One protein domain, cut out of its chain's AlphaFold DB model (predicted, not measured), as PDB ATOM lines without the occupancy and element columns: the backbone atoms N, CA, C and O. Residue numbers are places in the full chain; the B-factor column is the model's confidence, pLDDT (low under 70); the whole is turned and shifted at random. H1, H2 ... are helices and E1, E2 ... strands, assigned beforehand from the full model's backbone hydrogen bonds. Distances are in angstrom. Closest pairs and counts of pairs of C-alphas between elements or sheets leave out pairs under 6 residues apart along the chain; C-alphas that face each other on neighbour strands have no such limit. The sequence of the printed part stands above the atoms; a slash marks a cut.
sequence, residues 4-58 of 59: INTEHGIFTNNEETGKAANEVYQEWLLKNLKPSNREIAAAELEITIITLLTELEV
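This is residues 4 to 58 of the 59 residues of an uncharacterized protein of Lysinibacillus sp. B2A1 (UniProt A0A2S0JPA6). A small head, made of a two-stranded hairpin, E1 and E2, with helix H1 packed on it, stands at one end of the domain, and the long helix H2 sticks out from it as a free arm. Residues 30 to 58, which hold the last residues of H1 and the whole of H2, stand free and make much of the length. The printed part has 55 residues, with two named strands and two named helices in the order E1, E2, H1, H2; the sheet has the order E1, E2 and is antiparallel. The class is mostly helix. The whole is extended, with a radius of gyration of the C-alphas of 19.2 A and spans of 59 by 18 by 15 A.

Strands E1, residues 4 to 6, and E2, residues 9 to 12, form a hairpin and are antiparallel, with 160 degrees between their N-to-C directions. The C-alphas of Asn 5 and Ile 10 face each other at 4.6 A. N 4 and O 11 are within hydrogen-bond range at 2.9 A, and so are N 9 and O 6 at 3.2 A. Between helix H1, residues 21 to 32, and E2, 7 pairs of C-alphas are within 8 A. The closest C-alphas of E2 and H1 are those of Thr 12 and Ala 21, 4.3 A apart. Between E1 and H1 there are 2 such pairs, the closest being the C-alphas of Ile 4 and Ala 21, 6.2 A apart. Helix H2, residues 37 to 56, is apart from E1, from E2 and from H1. In both H1 and H2 every O i to N i+4 pair is within hydrogen-bond range.

E1 begins at C-alpha 4, at (147.579, 61.103, 113.423), and is 6.5 A long from first to last C-alpha. E2 is 10.1 A long. H1 begins at C-alpha 21, at (145.174, 56.924, 109.561), and is 16.3 A long. H2, the longest helix with 20 residues, is 28.5 A long and ends at C-alpha 56, at (118.810, 98.340, 95.549).

The two C-alphas farthest apart are those of Glu 15 and Val 58, at 60.2 A. The printed part has no cut. The links from E1 to E2 and from H1 to H2 are tight, and the link from E2 to H1, with 8 residues, is short; no link is long. The mean pLDDT of the printed part is 88.9, and residues 57 to 58 are under 70.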
ATOM      1  N   ILE A   4     147.606  59.655 113.592       94.62
ATOM      2  CA  ILE A   4     147.579  61.103 113.423       94.62
ATOM      3  C   ILE A   4     146.732  61.724 114.523       94.62
ATOM      4  O   ILE A   4     145.728  61.157 114.956       94.62
ATOM      5  N   ASN A   5     147.166  62.887 114.989       95.31
ATOM      6  CA  ASN A   5     146.500  63.629 116.044       95.31
ATOM      7  C   ASN A   5     145.998  64.939 115.444       95.31
ATOM      8  O   ASN A   5     146.794  65.700 114.889       95.31
ATOM      9  N   THR A   6     144.693  65.169 115.494       91.38
ATOM     10  CA  THR A   6     144.035  66.320 114.869       91.38
ATOM     11  C   THR A   6     143.197  67.067 115.900       91.38
ATOM     12  O   THR A   6     143.018  66.611 117.030       91.38
ATOM     13  N   GLU A   7     142.648  68.219 115.520       90.75
ATOM     14  CA  GLU A   7     141.726  68.985 116.370       90.75
ATOM     15  C   GLU A   7     140.429  68.224 116.711       90.75
ATOM     16  O   GLU A   7     139.729  68.578 117.658       90.75
ATOM     17  N   HIS A   8     140.131  67.151 115.974       88.75
ATOM     18  CA  HIS A   8     138.939  66.322 116.148       88.75
ATOM     19  C   HIS A   8     139.211  64.991 116.869       88.75
ATOM     20  O   HIS A   8     138.273  64.232 117.113       88.75
ATOM     21  N   GLY A   9     140.469  64.702 117.222       92.94
ATOM     22  CA  GLY A   9     140.864  63.510 117.974       92.94
ATOM     23  C   GLY A   9     142.044  62.747 117.369       92.94
ATOM     24  O   GLY A   9     142.753  63.235 116.488       92.94
ATOM     25  N   ILE A  10     142.254  61.527 117.865       95.06
ATOM     26  CA  ILE A  10     143.309  60.624 117.390       95.06
ATOM     27  C   ILE A  10     142.704  59.648 116.385       95.06
ATOM     28  O   ILE A  10     141.739  58.950 116.696       95.06
ATOM     29  N   PHE A  11     143.312  59.565 115.205       95.25
ATOM     30  CA  PHE A  11     142.941  58.621 114.157       95.25
ATOM     31  C   PHE A  11     144.094  57.651 113.921       95.25
ATOM     32  O   PHE A  11     145.261  58.043 113.895       95.25
ATOM     33  N   THR A  12     143.769  56.374 113.752       95.94
ATOM     34  CA  THR A  12     144.735  55.292 113.529       95.94
ATOM     35  C   THR A  12     144.424  54.562 112.234       95.94
ATOM     36  O   THR A  12     143.322  54.676 111.693       95.94
ATOM     37  N   ASN A  13     145.392  53.787 111.745       95.69
ATOM     38  CA  ASN A  13     145.164  52.888 110.616       95.69
ATOM     39  C   ASN A  13     143.972  51.962 110.897       95.69
ATOM     40  O   ASN A  13     143.830  51.439 112.004       95.69
ATOM     41  N   ASN A  14     143.133  51.755 109.885       92.75
ATOM     42  CA  ASN A  14     142.058  50.777 109.934       92.75
ATOM     43  C   ASN A  14     142.575  49.459 109.345       92.75
ATOM     44  O   ASN A  14     142.745  49.349 108.130       92.75
ATOM     45  N   GLU A  15     142.830  48.475 110.207       92.19
ATOM     46  CA  GLU A  15     143.366  47.168 109.805       92.19
ATOM     47  C   GLU A  15     142.348  46.305 109.045       92.19
ATOM     48  O   GLU A  15     142.746  45.491 108.217       92.19
ATOM     49  N   GLU A  16     141.045  46.517 109.253       91.44
ATOM     50  CA  GLU A  16     139.991  45.775 108.549       91.44
ATOM     51  C   GLU A  16     139.867  46.216 107.088       91.44
ATOM     52  O   GLU A  16     139.647  45.398 106.197       91.44
ATOM     53  N   THR A  17     140.020  47.517 106.826       90.44
ATOM     54  CA  THR A  17     139.911  48.080 105.471       90.44
ATOM     55  C   THR A  17     141.265  48.344 104.816       90.44
ATOM     56  O   THR A  17     141.298  48.785 103.670       90.44
ATOM     57  N   GLY A  18     142.371  48.148 105.540       92.94
ATOM     58  CA  GLY A  18     143.730  48.469 105.092       92.94
ATOM     59  C   GLY A  18     144.004  49.965 104.894       92.94
ATOM     60  O   GLY A  18     144.962  50.313 104.209       92.94
ATOM     61  N   LYS A  19     143.170  50.851 105.454       93.44
ATOM     62  CA  LYS A  19     143.280  52.305 105.241       93.44
ATOM     63  C   LYS A  19     144.275  52.928 106.206       93.44
ATOM     64  O   LYS A  19     144.282  52.599 107.396       93.44
ATOM     65  N   ALA A  20     145.063  53.874 105.713       95.25
ATOM     66  CA  ALA A  20     145.962  54.658 106.548       95.25
ATOM     67  C   ALA A  20     145.178  55.620 107.457       95.25
ATOM     68  O   ALA A  20     144.077  56.061 107.122       95.25
ATOM     69  N   ALA A  21     145.770  56.008 108.588       93.94
ATOM     70  CA  ALA A  21     145.174  56.924 109.561       93.94
ATOM     71  C   ALA A  21     144.692  58.241 108.923       93.94
ATOM     72  O   ALA A  21     143.634  58.757 109.280       93.94
ATOM     73  N   ASN A  22     145.430  58.745 107.928       94.00
ATOM     74  CA  ASN A  22     145.036  59.925 107.161       94.00
ATOM     75  C   ASN A  22     143.764  59.692 106.337       94.00
ATOM     76  O   ASN A  22     142.865  60.523 106.353       94.00
ATOM     77  N   GLU A  23     143.642  58.553 105.655       94.12
ATOM     78  CA  GLU A  23     142.442  58.231 104.872       94.12
ATOM     79  C   GLU A  23     141.214  58.083 105.777       94.12
ATOM     80  O   GLU A  23     140.146  58.600 105.457       94.12
ATOM     81  N   VAL A  24     141.380  57.455 106.946       94.25
ATOM     82  CA  VAL A  24     140.321  57.346 107.962       94.25
ATOM     83  C   VAL A  24     139.859  58.732 108.421       94.25
ATOM     84  O   VAL A  24     138.656  58.981 108.521       94.25
ATOM     85  N   TYR A  25     140.793  59.657 108.655       94.19
ATOM     86  CA  TYR A  25     140.464  61.032 109.023       94.19
ATOM     87  C   TYR A  25     139.757  61.791 107.896       94.19
ATOM     88  O   TYR A  25     138.737  62.427 108.147       94.19
ATOM     89  N   GLN A  26     140.221  61.679 106.650       91.25
ATOM     90  CA  GLN A  26     139.557  62.309 105.502       91.25
ATOM     91  C   GLN A  26     138.122  61.796 105.313       91.25
ATOM     92  O   GLN A  26     137.204  62.578 105.065       91.25
ATOM     93  N   GLU A  27     137.884  60.496 105.494       91.44
ATOM     94  CA  GLU A  27     136.527  59.936 105.450       91.44
ATOM     95  C   GLU A  27     135.649  60.423 106.598       91.44
ATOM     96  O   GLU A  27     134.453  60.666 106.410       91.44
ATOM     97  N   TRP A  28     136.230  60.575 107.788       92.94
ATOM     98  CA  TRP A  28     135.536  61.163 108.922       92.94
ATOM     99  C   TRP A  28     135.160  62.622 108.635       92.94
ATOM    100  O   TRP A  28     134.000  62.984 108.838       92.94
ATOM    101  N   LEU A  29     136.075  63.425 108.084       90.44
ATOM    102  CA  LEU A  29     135.810  64.809 107.682       90.44
ATOM    103  C   LEU A  29     134.659  64.865 106.676       90.44
ATOM    104  O   LEU A  29     133.673  65.552 106.908       90.44
ATOM    105  N   LEU A  30     134.702  64.067 105.611       87.75
ATOM    106  CA  LEU A  30     133.645  64.048 104.593       87.75
ATOM    107  C   LEU A  30     132.267  63.636 105.128       87.75
ATOM    108  O   LEU A  30     131.245  63.981 104.530       87.75
ATOM    109  N   LYS A  31     132.213  62.873 106.223       86.12
ATOM    110  CA  LYS A  31     130.954  62.485 106.871       86.12
ATOM    111  C   LYS A  31     130.456  63.528 107.867       86.12
ATOM    112  O   LYS A  31     129.248  63.719 107.949       86.12
ATOM    113  N   ASN A  32     131.361  64.176 108.600       84.56
ATOM    114  CA  ASN A  32     131.020  65.011 109.756       84.56
ATOM    115  C   ASN A  32     131.089  66.520 109.481       84.56
ATOM    116  O   ASN A  32     130.389  67.271 110.146       84.56
ATOM    117  N   LEU A  33     131.869  66.970 108.492       82.44
ATOM    118  CA  LEU A  33     131.926  68.374 108.053       82.44
ATOM    119  C   LEU A  33     130.892  68.717 106.980       82.44
ATOM    120  O   LEU A  33     130.937  69.809 106.418       82.44
ATOM    121  N   LYS A  34     129.957  67.813 106.661       76.25
ATOM    122  CA  LYS A  34     128.834  68.201 105.805       76.25
ATOM    123  C   LYS A  34     128.028  69.268 106.545       76.25
ATOM    124  O   LYS A  34     127.505  68.949 107.615       76.25
ATOM    125  N   PRO A  35     127.914  70.492 106.000       79.50
ATOM    126  CA  PRO A  35     127.091  71.510 106.624       79.50
ATOM    127  C   PRO A  35     125.662  70.983 106.718       79.50
ATOM    128  O   PRO A  35     125.155  70.318 105.808       79.50
ATOM    129  N   SER A  36     125.017  71.239 107.847       82.69
ATOM    130  CA  SER A  36     123.615  70.902 108.031       82.69
ATOM    131  C   SER A  36     122.755  71.682 107.033       82.69
ATOM    132  O   SER A  36     123.089  72.799 106.639       82.69
ATOM    133  N   ASN A  37     121.585  71.145 106.676       84.81
ATOM    134  CA  ASN A  37     120.630  71.859 105.817       84.81
ATOM    135  C   ASN A  37     120.274  73.252 106.366       84.81
ATOM    136  O   ASN A  37     119.934  74.149 105.604       84.81
ATOM    137  N   ARG A  38     120.361  73.440 107.690       83.69
ATOM    138  CA  ARG A  38     120.138  74.732 108.339       83.69
ATOM    139  C   ARG A  38     121.264  75.727 108.049       83.69
ATOM    140  O   ARG A  38     120.968  76.888 107.796       83.69
ATOM    141  N   GLU A  39     122.519  75.291 108.099       84.50
ATOM    142  CA  GLU A  39     123.678  76.132 107.765       84.50
ATOM    143  C   GLU A  39     123.685  76.490 106.279       84.50
ATOM    144  O   GLU A  39     123.945  77.638 105.929       84.50
ATOM    145  N   ILE A  40     123.302  75.542 105.418       87.44
ATOM    146  CA  ILE A  40     123.128  75.787 103.982       87.44
ATOM    147  C   ILE A  40     122.042  76.847 103.753       87.44
ATOM    148  O   ILE A  40     122.305  77.856 103.109       87.44
ATOM    149  N   ALA A  41     120.854  76.672 104.341       86.81
ATOM    150  CA  ALA A  41     119.751  77.621 104.184       86.81
ATOM    151  C   ALA A  41     120.080  79.020 104.737       86.81
ATOM    152  O   ALA A  41     119.636  80.025 104.187       86.81
ATOM    153  N   ALA A  42     120.859  79.101 105.821       89.38
ATOM    154  CA  ALA A  42     121.327  80.376 106.359       89.38
ATOM    155  C   ALA A  42     122.268  81.089 105.375       89.38
ATOM    156  O   ALA A  42     122.067  82.269 105.098       89.38
ATOM    157  N   ALA A  43     123.231  80.366 104.792       89.94
ATOM    158  CA  ALA A  43     124.135  80.916 103.784       89.94
ATOM    159  C   ALA A  43     123.385  81.359 102.512       89.94
ATOM    160  O   ALA A  43     123.651  82.433 101.978       89.94
ATOM    161  N   GLU A  44     122.410  80.577 102.041       92.38
ATOM    162  CA  GLU A  44     121.563  80.940 100.893       92.38
ATOM    163  C   GLU A  44     120.738  82.210 101.155       92.38
ATOM    164  O   GLU A  44     120.611  83.073 100.279       92.38
ATOM    165  N   LEU A  45     120.202  82.353 102.372       91.44
ATOM    166  CA  LEU A  45     119.469  83.547 102.780       91.44
ATOM    167  C   LEU A  45     120.385  84.777 102.831       91.44
ATOM    168  O   LEU A  45     120.005  85.830 102.321       91.44
ATOM    169  N   GLU A  46     121.589  84.649 103.393       91.06
ATOM    170  CA  GLU A  46     122.588  85.727 103.408       91.06
ATOM    171  C   GLU A  46     122.959  86.172 101.990       91.06
ATOM    172  O   GLU A  46     122.939  87.369 101.700       91.06
ATOM    173  N   ILE A  47     123.206  85.227 101.077       91.31
ATOM    174  CA  ILE A  47     123.487  85.522  99.663       91.31
ATOM    175  C   ILE A  47     122.320  86.275  99.020       91.31
ATOM    176  O   ILE A  47     122.530  87.253  98.300       91.31
ATOM    177  N   THR A  48     121.086  85.849  99.296       92.38
ATOM    178  CA  THR A  48     119.879  86.491  98.760       92.38
ATOM    179  C   THR A  48     119.748  87.927  99.267       92.38
ATOM    180  O   THR A  48     119.501  88.835  98.478       92.38
ATOM    181  N   ILE A  49     119.967  88.155 100.566       91.56
ATOM    182  CA  ILE A  49     119.933  89.496 101.166       91.56
ATOM    183  C   ILE A  49     121.005  90.390 100.538       91.56
ATOM    184  O   ILE A  49     120.692  91.505 100.132       91.56
ATOM    185  N   ILE A  50     122.242  89.904 100.409       91.25
ATOM    186  CA  ILE A  50     123.340  90.665  99.795       91.25
ATOM    187  C   ILE A  50     123.005  91.022  98.343       91.25
ATOM    188  O   ILE A  50     123.205  92.165  97.932       91.25
ATOM    189  N   THR A  51     122.459  90.073  97.582       91.56
ATOM    190  CA  THR A  51     122.055  90.293  96.185       91.56
ATOM    191  C   THR A  51     120.991  91.386  96.094       91.56
ATOM    192  O   THR A  51     121.176  92.350  95.359       91.56
ATOM    193  N   LEU A  52     119.935  91.296  96.906       90.19
ATOM    194  CA  LEU A  52     118.860  92.291  96.935       90.19
ATOM    195  C   LEU A  52     119.359  93.679  97.356       90.19
ATOM    196  O   LEU A  52     118.958  94.677  96.769       90.19
ATOM    197  N   LEU A  53     120.240  93.757  98.356       87.88
ATOM    198  CA  LEU A  53     120.834  95.027  98.781       87.88
ATOM    199  C   LEU A  53     121.696  95.638  97.672       87.88
ATOM    200  O   LEU A  53     121.590  96.831  97.413       87.88
ATOM    201  N   THR A  54     122.473  94.816  96.964       85.25
ATOM    202  CA  THR A  54     123.294  95.270  95.831       85.25
ATOM    203  C   THR A  54     122.424  95.781  94.681       85.25
ATOM    204  O   THR A  54     122.742  96.799  94.079       85.25
ATOM    205  N   GLU A  55     121.306  95.116  94.382       84.75
ATOM    206  CA  GLU A  55     120.355  95.565  93.355       84.75
ATOM    207  C   GLU A  55     119.650  96.878  93.736       84.75
ATOM    208  O   GLU A  55     119.337  97.685  92.861       84.75
ATOM    209  N   LEU A  56     119.425  97.115  95.032       77.06
ATOM    210  CA  LEU A  56     118.810  98.340  95.549       77.06
ATOM    211  C   LEU A  56     119.787  99.527  95.630       77.06
ATOM    212  O   LEU A  56     119.344 100.666  95.505       77.06
ATOM    213  N   GLU A  57     121.088  99.287  95.818       69.00
ATOM    214  CA  GLU A  57     122.132 100.328  95.881       69.00
ATOM    215  C   GLU A  57     122.572 100.867  94.502       69.00
ATOM    216  O   GLU A  57     123.361 101.805  94.429       69.00
ATOM    217  N   VAL A  58     122.060 100.318  93.392       57.50
ATOM    218  CA  VAL A  58     122.379 100.759  92.013       57.50
ATOM    219  C   VAL A  58     121.498 101.942  91.535       57.50
ATOM    220  O   VAL A  58     121.443 102.246  90.344       57.50
TER     221      VAL A  58